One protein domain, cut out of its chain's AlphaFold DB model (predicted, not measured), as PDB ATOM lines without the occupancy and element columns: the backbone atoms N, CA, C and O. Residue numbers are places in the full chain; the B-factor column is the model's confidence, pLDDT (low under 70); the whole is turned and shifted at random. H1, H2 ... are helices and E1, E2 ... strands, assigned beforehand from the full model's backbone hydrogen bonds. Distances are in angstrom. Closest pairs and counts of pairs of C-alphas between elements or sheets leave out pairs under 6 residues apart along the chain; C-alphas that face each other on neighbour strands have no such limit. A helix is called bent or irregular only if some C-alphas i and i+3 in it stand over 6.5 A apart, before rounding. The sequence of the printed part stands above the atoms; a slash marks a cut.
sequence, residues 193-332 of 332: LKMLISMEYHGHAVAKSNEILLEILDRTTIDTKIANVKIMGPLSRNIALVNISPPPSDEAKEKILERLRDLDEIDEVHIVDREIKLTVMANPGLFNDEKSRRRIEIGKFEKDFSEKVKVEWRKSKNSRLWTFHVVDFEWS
ATOM      1  N   LEU A 193      45.849  -3.160 -16.555       98.12
ATOM      2  CA  LEU A 193      45.960  -3.792 -15.236       98.12
ATOM      3  C   LEU A 193      46.775  -2.942 -14.251       98.12
ATOM      4  O   LEU A 193      47.279  -3.446 -13.250       98.12
ATOM      5  N   LYS A 194      46.880  -1.640 -14.528       97.94
ATOM      6  CA  LYS A 194      47.619  -0.657 -13.734       97.94
ATOM      7  C   LYS A 194      46.945   0.713 -13.729       97.94
ATOM      8  O   LYS A 194      45.884   0.902 -14.320       97.94
ATOM      9  N   MET A 195      47.541   1.666 -13.017       98.12
ATOM     10  CA  MET A 195      47.058   3.047 -12.970       98.12
ATOM     11  C   MET A 195      47.245   3.749 -14.321       98.12
ATOM     12  O   MET A 195      48.314   3.685 -14.927       98.12
ATOM     13  N   LEU A 196      46.227   4.489 -14.754       97.75
ATOM     14  CA  LEU A 196      46.267   5.334 -15.948       97.75
ATOM     15  C   LEU A 196      46.879   6.701 -15.614       97.75
ATOM     16  O   LEU A 196      46.172   7.698 -15.486       97.75
ATOM     17  N   ILE A 197      48.196   6.741 -15.392       96.75
ATOM     18  CA  ILE A 197      48.898   7.992 -15.046       96.75
ATOM     19  C   ILE A 197      49.280   8.844 -16.264       96.75
ATOM     20  O   ILE A 197      49.426  10.054 -16.124       96.75
ATOM     21  N   SER A 198      49.427   8.220 -17.434       97.25
ATOM     22  CA  SER A 198      49.742   8.865 -18.706       97.25
ATOM     23  C   SER A 198      48.833   8.297 -19.781       97.25
ATOM     24  O   SER A 198      48.690   7.081 -19.921       97.25
ATOM     25  N   MET A 199      48.195   9.194 -20.514       95.69
ATOM     26  CA  MET A 199      47.194   8.845 -21.511       95.69
ATOM     27  C   MET A 199      47.796   8.599 -22.875       95.69
ATOM     28  O   MET A 199      47.485   7.573 -23.471       95.69
ATOM     29  N   GLU A 200      48.745   9.445 -23.263       97.25
ATOM     30  CA  GLU A 200      49.549   9.268 -24.470       97.25
ATOM     31  C   GLU A 200      50.395   7.996 -24.426       97.25
ATOM     32  O   GLU A 200      50.804   7.509 -25.465       97.25
ATOM     33  N   TYR A 201      50.640   7.446 -23.231       98.38
ATOM     34  CA  TYR A 201      51.437   6.239 -23.050       98.38
ATOM     35  C   TYR A 201      50.579   5.031 -22.642       98.38
ATOM     36  O   TYR A 201      50.285   4.170 -23.461       98.38
ATOM     37  N   HIS A 202      50.096   4.940 -21.396       98.56
ATOM     38  CA  HIS A 202      49.322   3.765 -20.954       98.56
ATOM     39  C   HIS A 202      47.940   3.671 -21.612       98.56
ATOM     40  O   HIS A 202      47.467   2.571 -21.899       98.56
ATOM     41  N   GLY A 203      47.284   4.817 -21.822       97.94
ATOM     42  CA  GLY A 203      45.971   4.889 -22.467       97.94
ATOM     43  C   GLY A 203      46.037   4.460 -23.931       97.94
ATOM     44  O   GLY A 203      45.258   3.609 -24.363       97.94
ATOM     45  N   HIS A 204      47.008   4.986 -24.674       98.50
ATOM     46  CA  HIS A 204      47.254   4.607 -26.062       98.50
ATOM     47  C   HIS A 204      47.724   3.162 -26.198       98.50
ATOM     48  O   HIS A 204      47.160   2.449 -27.025       98.50
ATOM     49  N   ALA A 205      48.632   2.684 -25.338       98.69
ATOM     50  CA  ALA A 205      49.059   1.285 -25.341       98.69
ATOM     51  C   ALA A 205      47.863   0.328 -25.271       98.69
ATOM     52  O   ALA A 205      47.735  -0.563 -26.109       98.69
ATOM     53  N   VAL A 206      46.938   0.524 -24.322       97.88
ATOM     54  CA  VAL A 206      45.774  -0.370 -24.188       97.88
ATOM     55  C   VAL A 206      44.764  -0.188 -25.320       97.88
ATOM     56  O   VAL A 206      44.180  -1.169 -25.781       97.88
ATOM     57  N   ALA A 207      44.558   1.045 -25.791       97.06
ATOM     58  CA  ALA A 207      43.589   1.335 -26.838       97.06
ATOM     59  C   ALA A 207      44.030   0.800 -28.210       97.06
ATOM     60  O   ALA A 207      43.238   0.136 -28.882       97.06
ATOM     61  N   LYS A 208      45.281   1.065 -28.606       98.19
ATOM     62  CA  LYS A 208      45.851   0.662 -29.897       98.19
ATOM     63  C   LYS A 208      46.074  -0.844 -29.965       98.19
ATOM     64  O   LYS A 208      45.633  -1.470 -30.923       98.19
ATOM     65  N   SER A 209      46.683  -1.441 -28.936       98.12
ATOM     66  CA  SER A 209      47.008  -2.876 -28.953       98.12
ATOM     67  C   SER A 209      45.780  -3.774 -29.111       98.12
ATOM     68  O   SER A 209      45.810  -4.726 -29.888       98.12
ATOM     69  N   ASN A 210      44.680  -3.453 -28.424       96.12
ATOM     70  CA  ASN A 210      43.449  -4.235 -28.521       96.12
ATOM     71  C   ASN A 210      42.735  -4.047 -29.871       96.12
ATOM     72  O   ASN A 210      42.152  -5.005 -30.365       96.12
ATOM     73  N   GLU A 211      42.793  -2.866 -30.499       93.88
ATOM     74  CA  GLU A 211      42.269  -2.696 -31.869       93.88
ATOM     75  C   GLU A 211      43.118  -3.468 -32.885       93.88
ATOM     76  O   GLU A 211      42.565  -4.227 -33.672       93.88
ATOM     77  N   ILE A 212      44.451  -3.357 -32.814       95.75
ATOM     78  CA  ILE A 212      45.375  -4.086 -33.699       95.75
ATOM     79  C   ILE A 212      45.136  -5.594 -33.617       95.75
ATOM     80  O   ILE A 212      45.032  -6.255 -34.651       95.75
ATOM     81  N   LEU A 213      45.021  -6.139 -32.401       95.00
ATOM     82  CA  LEU A 213      44.765  -7.562 -32.206       95.00
ATOM     83  C   LEU A 213      43.472  -7.996 -32.908       95.00
ATOM     84  O   LEU A 213      43.481  -8.966 -33.666       95.00
ATOM     85  N   LEU A 214      42.369  -7.280 -32.676       90.94
ATOM     86  CA  LEU A 214      41.085  -7.617 -33.284       90.94
ATOM     87  C   LEU A 214      41.137  -7.490 -34.810       90.94
ATOM     88  O   LEU A 214      40.708  -8.411 -35.498       90.94
ATOM     89  N   GLU A 215      41.724  -6.415 -35.341       90.88
ATOM     90  CA  GLU A 215      41.859  -6.197 -36.787       90.88
ATOM     91  C   GLU A 215      42.638  -7.310 -37.496       90.88
ATOM     92  O   GLU A 215      42.320  -7.647 -38.640       90.88
ATOM     93  N   ILE A 216      43.654  -7.878 -36.840       91.69
ATOM     94  CA  ILE A 216      44.401  -9.021 -37.372       91.69
ATOM     95  C   ILE A 216      43.533 -10.279 -37.330       91.69
ATOM     96  O   ILE A 216      43.376 -10.941 -38.357       91.69
ATOM     97  N   LEU A 217      42.933 -10.589 -36.176       89.06
ATOM     98  CA  LEU A 217      42.110 -11.789 -35.997       89.06
ATOM     99  C   LEU A 217      40.879 -11.797 -36.907       89.06
ATOM    100  O   LEU A 217      40.451 -12.851 -37.364       89.06
ATOM    101  N   ASP A 218      40.345 -10.632 -37.252       85.31
ATOM    102  CA  ASP A 218      39.215 -10.500 -38.169       85.31
ATOM    103  C   ASP A 218      39.478 -10.936 -39.601       85.31
ATOM    104  O   ASP A 218      38.531 -11.194 -40.343       85.31
ATOM    105  N   ARG A 219      40.751 -11.002 -39.986       86.56
ATOM    106  CA  ARG A 219      41.184 -11.508 -41.291       86.56
ATOM    107  C   ARG A 219      41.415 -13.016 -41.273       86.56
ATOM    108  O   ARG A 219      41.831 -13.580 -42.278       86.56
ATOM    109  N   THR A 220      41.167 -13.655 -40.136       82.75
ATOM    110  CA  THR A 220      41.293 -15.096 -39.948       82.75
ATOM    111  C   THR A 220      39.910 -15.723 -39.775       82.75
ATOM    112  O   THR A 220      38.923 -15.040 -39.500       82.75
ATOM    113  N   THR A 221      39.825 -17.039 -39.930       79.62
ATOM    114  CA  THR A 221      38.579 -17.802 -39.755       79.62
ATOM    115  C   THR A 221      38.377 -18.305 -38.323       79.62
ATOM    116  O   THR A 221      37.455 -19.081 -38.075       79.62
ATOM    117  N   ILE A 222      39.242 -17.918 -37.380       79.88
ATOM    118  CA  ILE A 222      39.225 -18.453 -36.019       79.88
ATOM    119  C   ILE A 222      38.107 -17.817 -35.181       79.88
ATOM    120  O   ILE A 222      37.925 -16.599 -35.165       79.88
ATOM    121  N   ASP A 223      37.363 -18.647 -34.451       80.25
ATOM    122  CA  ASP A 223      36.365 -18.189 -33.481       80.25
ATOM    123  C   ASP A 223      36.997 -18.114 -32.080       80.25
ATOM    124  O   ASP A 223      37.108 -19.114 -31.365       80.25
ATOM    125  N   THR A 224      37.496 -16.930 -31.710       80.88
ATOM    126  CA  THR A 224      38.294 -16.710 -30.491       80.88
ATOM    127  C   THR A 224      37.462 -16.521 -29.230       80.88
ATOM    128  O   THR A 224      37.022 -15.408 -28.966       80.88
ATOM    129  N   LYS A 225      37.351 -17.528 -28.356       83.81
ATOM    130  CA  LYS A 225      36.807 -17.410 -26.978       83.81
ATOM    131  C   LYS A 225      37.419 -16.267 -26.160       83.81
ATOM    132  O   LYS A 225      36.719 -15.616 -25.387       83.81
ATOM    133  N   ILE A 226      38.720 -16.043 -26.314       88.25
ATOM    134  CA  ILE A 226      39.467 -14.952 -25.681       88.25
ATOM    135  C   ILE A 226      40.319 -14.300 -26.764       88.25
ATOM    136  O   ILE A 226      41.014 -14.998 -27.492       88.25
ATOM    137  N   ALA A 227      40.264 -12.974 -26.863       91.69
ATOM    138  CA  ALA A 227      41.121 -12.180 -27.737       91.69
ATOM    139  C   ALA A 227      41.300 -10.794 -27.121       91.69
ATOM    140  O   ALA A 227      40.441  -9.928 -27.277       91.69
ATOM    141  N   ASN A 228      42.377 -10.605 -26.357       94.25
ATOM    142  CA  ASN A 228      42.693  -9.305 -25.776       94.25
ATOM    143  C   ASN A 228      44.181  -9.121 -25.456       94.25
ATOM    144  O   ASN A 228      44.915 -10.088 -25.277       94.25
ATOM    145  N   VAL A 229      44.612  -7.866 -25.324       97.44
ATOM    146  CA  VAL A 229      45.965  -7.497 -24.890       97.44
ATOM    147  C   VAL A 229      45.891  -6.810 -23.535       97.44
ATOM    148  O   VAL A 229      45.332  -5.717 -23.419       97.44
ATOM    149  N   LYS A 230      46.462  -7.434 -22.499       98.12
ATOM    150  CA  LYS A 230      46.579  -6.843 -21.162       98.12
ATOM    151  C   LYS A 230      47.814  -5.958 -21.086       98.12
ATOM    152  O   LYS A 230      48.909  -6.428 -21.361       98.12
ATOM    153  N   ILE A 231      47.641  -4.711 -20.654       98.75
ATOM    154  CA  ILE A 231      48.752  -3.785 -20.414       98.75
ATOM    155  C   ILE A 231      49.039  -3.723 -18.919       98.75
ATOM    156  O   ILE A 231      48.174  -3.346 -18.122       98.75
ATOM    157  N   MET A 232      50.259  -4.085 -18.542       98.56
ATOM    158  CA  MET A 232      50.722  -4.155 -17.159       98.56
ATOM    159  C   MET A 232      52.162  -3.617 -17.038       98.56
ATOM    160  O   MET A 232      52.597  -2.839 -17.892       98.56
ATOM    161  N   GLY A 233      52.858  -3.920 -15.947       98.44
ATOM    162  CA  GLY A 233      54.235  -3.490 -15.701       98.44
ATOM    163  C   GLY A 233      54.306  -2.268 -14.783       98.44
ATOM    164  O   GLY A 233      53.262  -1.702 -14.431       98.44
ATOM    165  N   PRO A 234      55.504  -1.815 -14.382       97.81
ATOM    166  CA  PRO A 234      55.660  -0.600 -13.585       97.81
ATOM    167  C   PRO A 234      55.074   0.637 -14.296       97.81
ATOM    168  O   PRO A 234      54.723   0.623 -15.475       97.81
ATOM    169  N   LEU A 235      54.939   1.755 -13.578       97.38
ATOM    170  CA  LEU A 235      54.417   2.994 -14.179       97.38
ATOM    171  C   LEU A 235      55.352   3.584 -15.249       97.38
ATOM    172  O   LEU A 235      54.910   4.381 -16.065       97.38
ATOM    173  N   SER A 236      56.621   3.179 -15.266       97.56
ATOM    174  CA  SER A 236      57.611   3.590 -16.260       97.56
ATOM    175  C   SER A 236      57.663   2.707 -17.508       97.56
ATOM    176  O   SER A 236      58.378   3.079 -18.427       97.56
ATOM    177  N   ARG A 237      56.982   1.547 -17.535       98.06
ATOM    178  CA  ARG A 237      57.081   0.573 -18.642       98.06
ATOM    179  C   ARG A 237      55.753  -0.124 -18.910       98.06
ATOM    180  O   ARG A 237      55.089  -0.552 -17.968       98.06
ATOM    181  N   ASN A 238      55.353  -0.269 -20.164       98.88
ATOM    182  CA  ASN A 238      54.186  -1.028 -20.605       98.88
ATOM    183  C   ASN A 238      54.601  -2.419 -21.093       98.88
ATOM    184  O   ASN A 238      55.219  -2.559 -22.142       98.88
ATOM    185  N   ILE A 239      54.182  -3.449 -20.354       98.81
ATOM    186  CA  ILE A 239      54.300  -4.849 -20.775       98.81
ATOM    187  C   ILE A 239      52.942  -5.292 -21.318       98.81
ATOM    188  O   ILE A 239      51.930  -5.217 -20.611       98.81
ATOM    189  N   ALA A 240      52.914  -5.731 -22.571       98.81
ATOM    190  CA  ALA A 240      51.741  -6.231 -23.265       98.81
ATOM    191  C   ALA A 240      51.698  -7.764 -23.226       98.81
ATOM    192  O   ALA A 240      52.543  -8.440 -23.808       98.81
ATOM    193  N   LEU A 241      50.675  -8.312 -22.567       98.69
ATOM    194  CA  LEU A 241      50.383  -9.743 -22.560       98.69
ATOM    195  C   LEU A 241      49.221 -10.039 -23.510       98.69
ATOM    196  O   LEU A 241      48.070  -9.675 -23.247       98.69
ATOM    197  N   VAL A 242      49.528 -10.700 -24.619       98.25
ATOM    198  CA  VAL A 242      48.579 -11.080 -25.665       98.25
ATOM    199  C   VAL A 242      47.909 -12.397 -25.280       98.25
ATOM    200  O   VAL A 242      48.575 -13.418 -25.128       98.25
ATOM    201  N   ASN A 243      46.588 -12.368 -25.121       96.50
ATOM    202  CA  ASN A 243      45.773 -13.500 -24.691       96.50
ATOM    203  C   ASN A 243      44.811 -13.893 -25.806       96.50
ATOM    204  O   ASN A 243      43.909 -13.119 -26.149       96.50
ATOM    205  N   ILE A 244      45.001 -15.089 -26.364       93.56
ATOM    206  CA  ILE A 244      44.203 -15.595 -27.481       93.56
ATOM    207  C   ILE A 244      43.864 -17.062 -27.224       93.56
ATOM    208  O   ILE A 244      44.754 -17.876 -27.001       93.56
ATOM    209  N   SER A 245      42.576 -17.397 -27.238       90.75
ATOM    210  CA  SER A 245      42.098 -18.772 -27.079       90.75
ATOM    211  C   SER A 245      40.888 -19.012 -27.986       90.75
ATOM    212  O   SER A 245      39.940 -18.231 -27.899       90.75
ATOM    213  N   PRO A 246      40.865 -20.070 -28.821       91.19
ATOM    214  CA  PRO A 246      41.983 -20.980 -29.105       91.19
ATOM    215  C   PRO A 246      43.206 -20.255 -29.713       91.19
ATOM    216  O   PRO A 246      43.040 -19.159 -30.252       91.19
ATOM    217  N   PRO A 247      44.423 -20.829 -29.614       90.25
ATOM    218  CA  PRO A 247      45.632 -20.214 -30.162       90.25
ATOM    219  C   PRO A 247      45.522 -19.977 -31.678       90.25
ATOM    220  O   PRO A 247      44.985 -20.834 -32.384       90.25
ATOM    221  N   PRO A 248      46.032 -18.850 -32.202       90.31
ATOM    222  CA  PRO A 248      46.003 -18.570 -33.634       90.31
ATOM    223  C   PRO A 248      47.147 -19.292 -34.372       90.31
ATOM    224  O   PRO A 248      48.018 -19.897 -33.741       90.31
ATOM    225  N   SER A 249      47.159 -19.214 -35.708       92.38
ATOM    226  CA  SER A 249      48.275 -19.709 -36.529       92.38
ATOM    227  C   SER A 249      49.574 -18.964 -36.215       92.38
ATOM    228  O   SER A 249      49.543 -17.818 -35.765       92.38
ATOM    229  N   ASP A 250      50.723 -19.585 -36.485       94.25
ATOM    230  CA  ASP A 250      52.022 -18.956 -36.219       94.25
ATOM    231  C   ASP A 250      52.235 -17.684 -37.053       94.25
ATOM    232  O   ASP A 250      52.711 -16.688 -36.518       94.25
ATOM    233  N   GLU A 251      51.746 -17.654 -38.298       93.88
ATOM    234  CA  GLU A 251      51.718 -16.442 -39.132       93.88
ATOM    235  C   GLU A 251      50.949 -15.295 -38.449       93.88
ATOM    236  O   GLU A 251      51.405 -14.151 -38.398       93.88
ATOM    237  N   ALA A 252      49.779 -15.592 -37.874       93.50
ATOM    238  CA  ALA A 252      49.000 -14.592 -37.158       93.50
ATOM    239  C   ALA A 252      49.700 -14.149 -35.863       93.50
ATOM    240  O   ALA A 252      49.684 -12.958 -35.554       93.50
ATOM    241  N   LYS A 253      50.343 -15.067 -35.124       95.38
ATOM    242  CA  LYS A 253      51.135 -14.729 -33.926       95.38
ATOM    243  C   LYS A 253      52.279 -13.780 -34.264       95.38
ATOM    244  O   LYS A 253      52.436 -12.768 -33.584       95.38
ATOM    245  N   GLU A 254      53.047 -14.089 -35.304       96.50
ATOM    246  CA  GLU A 254      54.189 -13.285 -35.737       96.50
ATOM    247  C   GLU A 254      53.747 -11.874 -36.129       96.50
ATOM    248  O   GLU A 254      54.270 -10.894 -35.602       96.50
ATOM    249  N   LYS A 255      52.679 -11.770 -36.925       97.06
ATOM    250  CA  LYS A 255      52.098 -10.483 -37.319       97.06
ATOM    251  C   LYS A 255      51.590  -9.657 -36.137       97.06
ATOM    252  O   LYS A 255      51.710  -8.432 -36.138       97.06
ATOM    253  N   ILE A 256      50.996 -10.304 -35.131       97.25
ATOM    254  CA  ILE A 256      50.566  -9.626 -33.900       97.25
ATOM    255  C   ILE A 256      51.788  -9.094 -33.148       97.25
ATOM    256  O   ILE A 256      51.796  -7.929 -32.762       97.25
ATOM    257  N   LEU A 257      52.820  -9.919 -32.956       98.12
ATOM    258  CA  LEU A 257      54.044  -9.514 -32.265       98.12
ATOM    259  C   LEU A 257      54.739  -8.352 -32.975       98.12
ATOM    260  O   LEU A 257      55.095  -7.381 -32.316       98.12
ATOM    261  N   GLU A 258      54.895  -8.429 -34.296       97.88
ATOM    262  CA  GLU A 258      55.475  -7.372 -35.128       97.88
ATOM    263  C   GLU A 258      54.725  -6.047 -34.932       97.88
ATOM    264  O   GLU A 258      55.310  -5.051 -34.509       97.88
ATOM    265  N   ARG A 259      53.402  -6.049 -35.135       98.31
ATOM    266  CA  ARG A 259      52.573  -4.837 -35.049       98.31
ATOM    267  C   ARG A 259      52.483  -4.241 -33.649       98.31
ATOM    268  O   ARG A 259      52.247  -3.044 -33.529       98.31
ATOM    269  N   LEU A 260      52.596  -5.058 -32.602       98.56
ATOM    270  CA  LEU A 260      52.578  -4.570 -31.224       98.56
ATOM    271  C   LEU A 260      53.944  -4.049 -30.771       98.56
ATOM    272  O   LEU A 260      53.974  -3.112 -29.981       98.56
ATOM    273  N   ARG A 261      55.051  -4.624 -31.259       98.19
ATOM    274  CA  ARG A 261      56.417  -4.142 -30.978       98.19
ATOM    275  C   ARG A 261      56.730  -2.812 -31.662       98.19
ATOM    276  O   ARG A 261      57.588  -2.088 -31.181       98.19
ATOM    277  N   ASP A 262      56.030  -2.504 -32.750       98.19
ATOM    278  CA  ASP A 262      56.128  -1.229 -33.473       98.19
ATOM    279  C   ASP A 262      55.412  -0.062 -32.757       98.19
ATOM    280  O   ASP A 262      55.507   1.089 -33.168       98.19
ATOM    281  N   LEU A 263      54.666  -0.330 -31.678       98.38
ATOM    282  CA  LEU A 263      54.036   0.730 -30.892       98.38
ATOM    283  C   LEU A 263      55.042   1.360 -29.926       98.38
ATOM    284  O   LEU A 263      55.440   0.716 -28.959       98.38
ATOM    285  N   ASP A 264      55.320   2.656 -30.098       98.06
ATOM    286  CA  ASP A 264      56.145   3.462 -29.177       98.06
ATOM    287  C   ASP A 264      55.677   3.373 -27.715       98.06
ATOM    288  O   ASP A 264      56.444   3.565 -26.771       98.06
ATOM    289  N   GLU A 265      54.387   3.100 -27.503       98.50
ATOM    290  CA  GLU A 265      53.820   2.978 -26.172       98.50
ATOM    291  C   GLU A 265      54.019   1.607 -25.513       98.50
ATOM    292  O   GLU A 265      53.543   1.428 -24.393       98.50
ATOM    293  N   ILE A 266      54.659   0.623 -26.150       98.69
ATOM    294  CA  ILE A 266      54.837  -0.729 -25.600       98.69
ATOM    295  C   ILE A 266      56.319  -1.100 -25.560       98.69
ATOM    296  O   ILE A 266      56.982  -1.168 -26.585       98.69
ATOM    297  N   ASP A 267      56.828  -1.418 -24.370       98.62
ATOM    298  CA  ASP A 267      58.235  -1.786 -24.181       98.62
ATOM    299  C   ASP A 267      58.486  -3.277 -24.404       98.62
ATOM    300  O   ASP A 267      59.571  -3.678 -24.818       98.62
ATOM    301  N   GLU A 268      57.507  -4.116 -24.061       98.44
ATOM    302  CA  GLU A 268      57.643  -5.570 -24.090       98.44
ATOM    303  C   GLU A 268      56.330  -6.223 -24.519       98.44
ATOM    304  O   GLU A 268      55.255  -5.830 -24.066       98.44
ATOM    305  N   VAL A 269      56.415  -7.253 -25.365       98.69
ATOM    306  CA  VAL A 269      55.252  -7.994 -25.871       98.69
ATOM    307  C   VAL A 269      55.481  -9.487 -25.699       98.69
ATOM    308  O   VAL A 269      56.472 -10.023 -26.198       98.69
ATOM    309  N   HIS A 270      54.526 -10.161 -25.062       98.31
ATOM    310  CA  HIS A 270      54.548 -11.602 -24.829       98.31
ATOM    311  C   HIS A 270      53.200 -12.225 -25.192       98.31
ATOM    312  O   HIS A 270      52.150 -11.669 -24.864       98.31
ATOM    313  N   ILE A 271      53.216 -13.389 -25.843       97.94
ATOM    314  CA  ILE A 271      52.017 -14.218 -26.023       97.94
ATOM    315  C   ILE A 271      51.893 -15.130 -24.808       97.94
ATOM    316  O   ILE A 271      52.854 -15.794 -24.439       97.94
ATOM    317  N   VAL A 272      50.715 -15.154 -24.189       97.56
ATOM    318  CA  VAL A 272      50.428 -16.034 -23.053       97.56
ATOM    319  C   VAL A 272      49.998 -17.402 -23.583       97.56
ATOM    320  O   VAL A 272      48.834 -17.596 -23.940       97.56
ATOM    321  N   ASP A 273      50.954 -18.326 -23.653       95.75
ATOM    322  CA  ASP A 273      50.804 -19.694 -24.177       95.75
ATOM    323  C   ASP A 273      51.063 -20.798 -23.134       95.75
ATOM    324  O   ASP A 273      50.970 -21.987 -23.436       95.75
ATOM    325  N   ARG A 274      51.377 -20.404 -21.897       95.81
ATOM    326  CA  ARG A 274      51.518 -21.282 -20.734       95.81
ATOM    327  C   ARG A 274      51.096 -20.572 -19.450       95.81
ATOM    328  O   ARG A 274      50.842 -19.368 -19.448       95.81
ATOM    329  N   GLU A 275      51.034 -21.328 -18.353       97.69
ATOM    330  CA  GLU A 275      50.684 -20.806 -17.028       97.69
ATOM    331  C   GLU A 275      51.615 -19.644 -16.626       97.69
ATOM    332  O   GLU A 275      52.833 -19.699 -16.812       97.69
ATOM    333  N   ILE A 276      51.028 -18.591 -16.054       97.56
ATOM    334  CA  ILE A 276      51.756 -17.408 -15.580       97.56
ATOM    335  C   ILE A 276      51.489 -17.144 -14.106       97.56
ATOM    336  O   ILE A 276      50.416 -17.447 -13.578       97.56
ATOM    337  N   LYS A 277      52.442 -16.490 -13.451       98.31
ATOM    338  CA  LYS A 277      52.297 -15.933 -12.112       98.31
ATOM    339  C   LYS A 277      52.420 -14.414 -12.178       98.31
ATOM    340  O   LYS A 277      53.452 -13.892 -12.572       98.31
ATOM    341  N   LEU A 278      51.367 -13.698 -11.788       98.50
ATOM    342  CA  LEU A 278      51.342 -12.234 -11.753       98.50
ATOM    343  C   LEU A 278      51.750 -11.712 -10.374       98.50
ATOM    344  O   LEU A 278      51.181 -12.138  -9.366       98.50
ATOM    345  N   THR A 279      52.632 -10.714 -10.323       98.50
ATOM    346  CA  THR A 279      52.905  -9.955  -9.094       98.50
ATOM    347  C   THR A 279      51.992  -8.734  -9.036       98.50
ATOM    348  O   THR A 279      52.043  -7.836  -9.883       98.50
ATOM    349  N   VAL A 280      51.128  -8.686  -8.020       98.56
ATOM    350  CA  VAL A 280      50.035  -7.712  -7.932       98.56
ATOM    351  C   VAL A 280      50.128  -6.895  -6.655       98.56
ATOM    352  O   VAL A 280      49.937  -7.390  -5.546       98.56
ATOM    353  N   MET A 281      50.362  -5.598  -6.822       98.44
ATOM    354  CA  MET A 281      50.319  -4.617  -5.747       98.44
ATOM    355  C   MET A 281      48.862  -4.259  -5.454       98.44
ATOM    356  O   MET A 281      48.168  -3.760  -6.332       98.44
ATOM    357  N   ALA A 282      48.391  -4.466  -4.228       97.88
ATOM    358  CA  ALA A 282      47.038  -4.111  -3.794       97.88
ATOM    359  C   ALA A 282      47.064  -3.007  -2.739       97.88
ATOM    360  O   ALA A 282      47.959  -2.968  -1.892       97.88
ATOM    361  N   ASN A 283      46.071  -2.118  -2.745       97.19
ATOM    362  CA  ASN A 283      45.901  -1.185  -1.635       97.19
ATOM    363  C   ASN A 283      45.646  -1.949  -0.311       97.19
ATOM    364  O   ASN A 283      45.242  -3.115  -0.338       97.19
ATOM    365  N   PRO A 284      45.862  -1.328   0.865       96.12
ATOM    366  CA  PRO A 284      45.725  -2.024   2.146       96.12
ATOM    367  C   PRO A 284      44.361  -2.695   2.361       96.12
ATOM    368  O   PRO A 284      44.313  -3.799   2.892       96.12
ATOM    369  N   GLY A 285      43.273  -2.052   1.921       94.38
ATOM    370  CA  GLY A 285      41.920  -2.595   2.050       94.38
ATOM    371  C   GLY A 285      41.723  -3.878   1.242       94.38
ATOM    372  O   GLY A 285      41.281  -4.880   1.792       94.38
ATOM    373  N   LEU A 286      42.108  -3.873  -0.039       95.19
ATOM    374  CA  LEU A 286      42.028  -5.054  -0.895       95.19
ATOM    375  C   LEU A 286      42.987  -6.153  -0.431       95.19
ATOM    376  O   LEU A 286      42.608  -7.315  -0.411       95.19
ATOM    377  N   PHE A 287      44.214  -5.800  -0.039       96.94
ATOM    378  CA  PHE A 287      45.210  -6.776   0.407       96.94
ATOM    379  C   PHE A 287      44.726  -7.577   1.626       96.94
ATOM    380  O   PHE A 287      44.864  -8.798   1.662       96.94
ATOM    381  N   ASN A 288      44.106  -6.893   2.590       95.75
ATOM    382  CA  ASN A 288      43.616  -7.503   3.825       95.75
ATOM    383  C   ASN A 288      42.268  -8.239   3.663       95.75
ATOM    384  O   ASN A 288      41.871  -8.962   4.572       95.75
ATOM    385  N   ASP A 289      41.564  -8.082   2.536       96.19
ATOM    386  CA  ASP A 289      40.287  -8.754   2.263       96.19
ATOM    387  C   ASP A 289      40.469  -9.896   1.252       96.19
ATOM    388  O   ASP A 289      40.445  -9.713   0.031       96.19
ATOM    389  N   GLU A 290      40.611 -11.113   1.774       94.50
ATOM    390  CA  GLU A 290      40.751 -12.337   0.980       94.50
ATOM    391  C   GLU A 290      39.575 -12.570   0.020       94.50
ATOM    392  O   GLU A 290      39.784 -12.947  -1.135       94.50
ATOM    393  N   LYS A 291      38.334 -12.275   0.437       94.06
ATOM    394  CA  LYS A 291      37.157 -12.444  -0.429       94.06
ATOM    395  C   LYS A 291      37.228 -11.490  -1.617       94.06
ATOM    396  O   LYS A 291      36.883 -11.875  -2.735       94.06
ATOM    397  N   SER A 292      37.673 -10.253  -1.398       92.25
ATOM    398  CA  SER A 292      37.888  -9.293  -2.485       92.25
ATOM    399  C   SER A 292      39.004  -9.721  -3.435       92.25
ATOM    400  O   SER A 292      38.803  -9.630  -4.648       92.25
ATOM    401  N   ARG A 293      40.126 -10.243  -2.925       95.44
ATOM    402  CA  ARG A 293      41.210 -10.779  -3.768       95.44
ATOM    403  C   ARG A 293      40.741 -11.953  -4.622       95.44
ATOM    404  O   ARG A 293      40.859 -11.894  -5.844       95.44
ATOM    405  N   ARG A 294      40.073 -12.935  -4.011       94.00
ATOM    406  CA  ARG A 294      39.517 -14.100  -4.714       94.00
ATOM    407  C   ARG A 294      38.507 -13.709  -5.798       94.00
ATOM    408  O   ARG A 294      38.471 -14.307  -6.870       94.00
ATOM    409  N   ARG A 295      37.699 -12.667  -5.564       91.25
ATOM    410  CA  ARG A 295      36.797 -12.117  -6.594       91.25
ATOM    411  C   ARG A 295      37.543 -11.536  -7.793       91.25
ATOM    412  O   ARG A 295      37.007 -11.604  -8.894       91.25
ATOM    413  N   ILE A 296      38.726 -10.951  -7.608       92.81
ATOM    414  CA  ILE A 296      39.539 -10.433  -8.719       92.81
ATOM    415  C   ILE A 296      40.196 -11.587  -9.475       92.81
ATOM    416  O   ILE A 296      40.143 -11.599 -10.702       92.81
ATOM    417  N   GLU A 297      40.749 -12.568  -8.763       94.56
ATOM    418  CA  GLU A 297      41.341 -13.769  -9.363       94.56
ATOM    419  C   GLU A 297      40.340 -14.475 -10.282       94.56
ATOM    420  O   GLU A 297      40.552 -14.530 -11.491       94.56
ATOM    421  N   ILE A 298      39.185 -14.871  -9.744       89.00
ATOM    422  CA  ILE A 298      38.156 -15.610 -10.491       89.00
ATOM    423  C   ILE A 298      37.405 -14.697 -11.469       89.00
ATOM    424  O   ILE A 298      37.103 -15.043 -12.610       89.00
ATOM    425  N   GLY A 299      37.023 -13.505 -11.011       84.38
ATOM    426  CA  GLY A 299      36.136 -12.614 -11.754       84.38
ATOM    427  C   GLY A 299      36.827 -11.835 -12.868       84.38
ATOM    428  O   GLY A 299      36.128 -11.331 -13.749       84.38
ATOM    429  N   LYS A 300      38.160 -11.717 -12.832       87.69
ATOM    430  CA  LYS A 300      38.934 -10.928 -13.793       87.69
ATOM    431  C   LYS A 300      40.091 -11.712 -14.402       87.69
ATOM    432  O   LYS A 300      40.149 -11.784 -15.621       87.69
ATOM    433  N   PHE A 301      40.995 -12.284 -13.607       93.06
ATOM    434  CA  PHE A 301      42.204 -12.910 -14.160       93.06
ATOM    435  C   PHE A 301      41.911 -14.249 -14.844       93.06
ATOM    436  O   PHE A 301      42.131 -14.353 -16.044       93.06
ATOM    437  N   GLU A 302      41.301 -15.214 -14.154       89.56
ATOM    438  CA  GLU A 302      40.922 -16.515 -14.744       89.56
ATOM    439  C   GLU A 302      40.018 -16.367 -15.973       89.56
ATOM    440  O   GLU A 302      40.029 -17.178 -16.891       89.56
ATOM    441  N   LYS A 303      39.209 -15.309 -15.983       86.25
ATOM    442  CA  LYS A 303      38.253 -15.031 -17.045       86.25
ATOM    443  C   LYS A 303      38.871 -14.382 -18.273       86.25
ATOM    444  O   LYS A 303      38.302 -14.547 -19.351       86.25
ATOM    445  N   ASP A 304      39.905 -13.562 -18.112       88.94
ATOM    446  CA  ASP A 304      40.427 -12.704 -19.179       88.94
ATOM    447  C   ASP A 304      41.735 -13.221 -19.808       88.94
ATOM    448  O   ASP A 304      42.135 -12.690 -20.848       88.94
ATOM    449  N   PHE A 305      42.398 -14.203 -19.195       94.19
ATOM    450  CA  PHE A 305      43.645 -14.783 -19.695       94.19
ATOM    451  C   PHE A 305      43.398 -16.085 -20.464       94.19
ATOM    452  O   PHE A 305      42.479 -16.832 -20.136       94.19
ATOM    453  N   SER A 306      44.199 -16.339 -21.505       93.69
ATOM    454  CA  SER A 306      44.121 -17.578 -22.303       93.69
ATOM    455  C   SER A 306      44.556 -18.807 -21.515       93.69
ATOM    456  O   SER A 306      44.051 -19.897 -21.767       93.69
ATOM    457  N   GLU A 307      45.443 -18.603 -20.545       95.88
ATOM    458  CA  GLU A 307      46.042 -19.644 -19.723       95.88
ATOM    459  C   GLU A 307      45.784 -19.404 -18.242       95.88
ATOM    460  O   GLU A 307      45.323 -18.342 -17.808       95.88
ATOM    461  N   LYS A 308      46.102 -20.418 -17.439       96.31
ATOM    462  CA  LYS A 308      45.946 -20.344 -15.992       96.31
ATOM    463  C   LYS A 308      46.855 -19.264 -15.391       96.31
ATOM    464  O   LYS A 308      48.025 -19.130 -15.743       96.31
ATOM    465  N   VAL A 309      46.299 -18.521 -14.434       97.06
ATOM    466  CA  VAL A 309      46.979 -17.417 -13.749       97.06
ATOM    467  C   VAL A 309      47.093 -17.714 -12.259       97.06
ATOM    468  O   VAL A 309      46.089 -17.896 -11.575       97.06
ATOM    469  N   LYS A 310      48.319 -17.708 -11.740       97.19
ATOM    470  CA  LYS A 310      48.615 -17.595 -10.308       97.19
ATOM    471  C   LYS A 310      48.831 -16.129  -9.948       97.19
ATOM    472  O   LYS A 310      49.295 -15.341 -10.769       97.19
ATOM    473  N   VAL A 311      48.525 -15.755  -8.707       97.69
ATOM    474  CA  VAL A 311      48.684 -14.373  -8.240       97.69
ATOM    475  C   VAL A 311      49.511 -14.326  -6.967       97.69
ATOM    476  O   VAL A 311      49.169 -14.938  -5.958       97.69
ATOM    477  N   GLU A 312      50.585 -13.550  -7.003       97.81
ATOM    478  CA  GLU A 312      51.335 -13.138  -5.829       97.81
ATOM    479  C   GLU A 312      50.883 -11.737  -5.412       97.81
ATOM    480  O   GLU A 312      51.224 -10.728  -6.036       97.81
ATOM    481  N   TRP A 313      50.111 -11.661  -4.332       98.25
ATOM    482  CA  TRP A 313      49.675 -10.382  -3.785       98.25
ATOM    483  C   TRP A 313      50.760  -9.749  -2.926       98.25
ATOM    484  O   TRP A 313      51.287 -10.368  -2.003       98.25
ATOM    485  N   ARG A 314      51.010  -8.462  -3.154       98.00
ATOM    486  CA  ARG A 314      51.884  -7.626  -2.330       98.00
ATOM    487  C   ARG A 314      51.138  -6.377  -1.878       98.00
ATOM    488  O   ARG A 314      50.340  -5.797  -2.615       98.00
ATOM    489  N   LYS A 315      51.387  -5.943  -0.644       97.69
ATOM    490  CA  LYS A 315      50.761  -4.733  -0.101       97.69
ATOM    491  C   LYS A 315      51.430  -3.491  -0.686       97.69
ATOM    492  O   LYS A 315      52.634  -3.293  -0.547       97.69
ATOM    493  N   SER A 316      50.639  -2.630  -1.313       96.75
ATOM    494  CA  SER A 316      51.101  -1.366  -1.876       96.75
ATOM    495  C   SER A 316      51.303  -0.304  -0.799       96.75
ATOM    496  O   SER A 316      50.469  -0.136   0.091       96.75
ATOM    497  N   LYS A 317      52.397   0.455  -0.930       94.44
ATOM    498  CA  LYS A 317      52.650   1.689  -0.167       94.44
ATOM    499  C   LYS A 317      52.133   2.943  -0.888       94.44
ATOM    500  O   LYS A 317      52.154   4.028  -0.319       94.44
ATOM    501  N   ASN A 318      51.676   2.814  -2.136       94.38
ATOM    502  CA  ASN A 318      51.170   3.938  -2.918       94.38
ATOM    503  C   ASN A 318      49.738   4.286  -2.485       94.38
ATOM    504  O   ASN A 318      48.786   3.603  -2.860       94.38
ATOM    505  N   SER A 319      49.582   5.382  -1.744       93.81
ATOM    506  CA  SER A 319      48.281   5.868  -1.268       93.81
ATOM    507  C   SER A 319      47.335   6.320  -2.388       93.81
ATOM    508  O   SER A 319      46.129   6.414  -2.169       93.81
ATOM    509  N   ARG A 320      47.846   6.571  -3.602       95.94
ATOM    510  CA  ARG A 320      47.024   6.925  -4.770       95.94
ATOM    511  C   ARG A 320      46.371   5.711  -5.428       95.94
ATOM    512  O   ARG A 320      45.480   5.907  -6.251       95.94
ATOM    513  N   LEU A 321      46.800   4.490  -5.104       97.62
ATOM    514  CA  LEU A 321      46.212   3.268  -5.642       97.62
ATOM    515  C   LEU A 321      44.929   2.924  -4.875       97.62
ATOM    516  O   LEU A 321      44.973   2.621  -3.684       97.62
ATOM    517  N   TRP A 322      43.783   2.946  -5.553       95.94
ATOM    518  CA  TRP A 322      42.493   2.624  -4.932       95.94
ATOM    519  C   TRP A 322      42.160   1.135  -4.964       95.94
ATOM    520  O   TRP A 322      41.354   0.680  -4.157       95.94
ATOM    521  N   THR A 323      42.761   0.384  -5.886       94.81
ATOM    522  CA  THR A 323      42.494  -1.046  -6.070       94.81
ATOM    523  C   THR A 323      43.798  -1.833  -6.153       94.81
ATOM    524  O   THR A 323      44.410  -2.109  -5.121       94.81
ATOM    525  N   PHE A 324      44.238  -2.183  -7.360       97.56
ATOM    526  CA  PHE A 324      45.411  -3.009  -7.606       97.56
ATOM    527  C   PHE A 324      46.215  -2.543  -8.823       97.56
ATOM    528  O   PHE A 324      45.735  -1.783  -9.660       97.56
ATOM    529  N   HIS A 325      47.448  -3.017  -8.926       98.31
ATOM    530  CA  HIS A 325      48.355  -2.773 -10.036       98.31
ATOM    531  C   HIS A 325      49.194  -4.037 -10.240       98.31
ATOM    532  O   HIS A 325      49.926  -4.443  -9.343       98.31
ATOM    533  N   VAL A 326      49.076  -4.665 -11.410       98.56
ATOM    534  CA  VAL A 326      49.940  -5.773 -11.843       98.56
ATOM    535  C   VAL A 326      51.280  -5.207 -12.315       98.56
ATOM    536  O   VAL A 326      51.340  -4.537 -13.348       98.56
ATOM    537  N   VAL A 327      52.326  -5.392 -11.513       98.12
ATOM    538  CA  VAL A 327      53.632  -4.746 -11.727       98.12
ATOM    539  C   VAL A 327      54.614  -5.618 -12.489       98.12
ATOM    540  O   VAL A 327      55.535  -5.062 -13.077       98.12
ATOM    541  N   ASP A 328      54.419  -6.935 -12.468       98.12
ATOM    542  CA  ASP A 328      55.315  -7.891 -13.109       98.12
ATOM    543  C   ASP A 328      54.633  -9.252 -13.331       98.12
ATOM    544  O   ASP A 328      53.521  -9.489 -12.830       98.12
ATOM    545  N   PHE A 329      55.306 -10.139 -14.061       98.12
ATOM    546  CA  PHE A 329      54.921 -11.532 -14.244       98.12
ATOM    547  C   PHE A 329      56.123 -12.466 -14.395       98.12
ATOM    548  O   PHE A 329      57.192 -12.074 -14.845       98.12
ATOM    549  N   GLU A 330      55.895 -13.737 -14.091       97.88
ATOM    550  CA  GLU A 330      56.839 -14.826 -14.308       97.88
ATOM    551  C   GLU A 330      56.113 -15.986 -15.003       97.88
ATOM    552  O   GLU A 330      54.913 -16.200 -14.793       97.88
ATOM    553  N   TRP A 331      56.832 -16.744 -15.829       97.25
ATOM    554  CA  TRP A 331      56.332 -18.014 -16.358       97.25
ATOM    555  C   TRP A 331      56.389 -19.076 -15.255       97.25
ATOM    556  O   TRP A 331      57.403 -19.170 -14.562       97.25
ATOM    557  N   SER A 332      55.305 -19.839 -15.087       88.69
ATOM    558  CA  SER A 332      55.229 -20.932 -14.106       88.69
ATOM    559  C   SER A 332      55.846 -22.230 -14.609       88.69
ATOM    560  O   SER A 332      55.776 -22.484 -15.834       88.69
TER     561      SER A 332
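This is residues 193 to 332 of the 332 residues of the protein "ExsB family protein" of Thermotoga sp (UniProt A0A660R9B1). Two small lobes sit side by side along the longest axis, each a three-stranded sheet with helices packed on it. In one lobe the strongly twisted sheet E5, E4, E6 has H4 along it and short H3 at the far end; in the other, H1 and H2 cover one face of the sheet E1, E2, E3, and the lobes meet where E6 comes close to E1 and E2. The printed part has 140 residues, with four named helices and six named strands in the order H1, E1, E2, H2, E3, E4, H3, H4, E5, E6; both sheets are mixed. The class is mixed, helices and strands. The whole is compact, with a radius of gyration of the C-alphas of 15.2 A, and only just elongated, spanning 45 by 30 by 21 A.

In the sheet E5, E4, E6, the inner strand E4 holds residues 276 to 282 and is 18.4 A long. Edge strand E5, residues 309 to 315, measures 19.0 A, and edge strand E6, residues 324 to 331, 20.5 A; E6 bends by 57 degrees at residue 327 and ends with C-alpha 331 at (56.332, -18.014, -16.358). H3 is residues 284 to 288, 6.1 A, and H4 residues 290 to 304, 20.2 A. H4 is irregular, but only just: C-alphas 299 and 302 are 6.9 A apart. In the other sheet, E1 is residues 226 to 232, 17.8 A, E2 residues 239 to 245, 19.6 A, and E3 residues 268 to 271, 10.5 A. H1, residues 199 to 217, begins with C-alpha 199 at (47.194, 8.845, -21.511), runs 25.7 A and has a kink of 26 degrees near residue 206. H2, residues 250 to 261, is 16.3 A long.

E4 and E5 are parallel at 26 degrees, with N 278 and O 310 within hydrogen-bond range at 2.8 A. E4 and E6 are antiparallel at 158 degrees, with N 279 and O 328 at 2.9 A. H4 is on this sheet at a height of 8.5 A, over E5 and, only just, over E4, on which 3 of its C-alphas fall; the closest C-alphas of H4 and E5 are those of Glu 302 and Val 309, 6.2 A. E4, H3 and H4, E5 form a strand-helix-strand unit, two parallel neighbour strands with helices between, its crossover right-handed; E2, H2, E3 form another, also right-handed. The closest C-alphas of E1 and E6 are those of Met 232 and Val 326, 5.6 A; E2 and E6 are near each other, with 5 pairs of C-alphas within 10 A. H4 only grazes the sheet E1, E2, E3, with residues 303 to 304. E1 and E2 form an antiparallel hairpin at 167 degrees, with N 230 and O 241 at 2.9 A. E2 and E3 are parallel at 15 degrees, with N 240 and O 268 at 2.8 A. H1 and H2 make two layers with this sheet, helices on the same face: H1 over E1 at a height of 8.1 A, H2 over E3 and, only just, E2, with 3 C-alphas on E2, at 9.1 A. H1 touches H2 with residues 209 to 217 alone, at a shallow tilt of 18 degrees, opposite ways; the closest C-alphas are those of Ser 209 and Leu 260, 6.2 A. H1 and H4 are apart. Every O i to N i+4 pair is within hydrogen-bond range in H2 and H3, against 13 of 15 in H1 and 9 of 11 in H4.

The two C-alphas farthest apart, those of Thr 221 and Lys 317, are 46.3 A apart. The printed part has no cut and ends at residue 332, the chain's last residue. No link is long; the tight link from E3 to E4 joins strands of the two sheets. The mean pLDDT of the printed part is 95.1, and no printed residue is under 70.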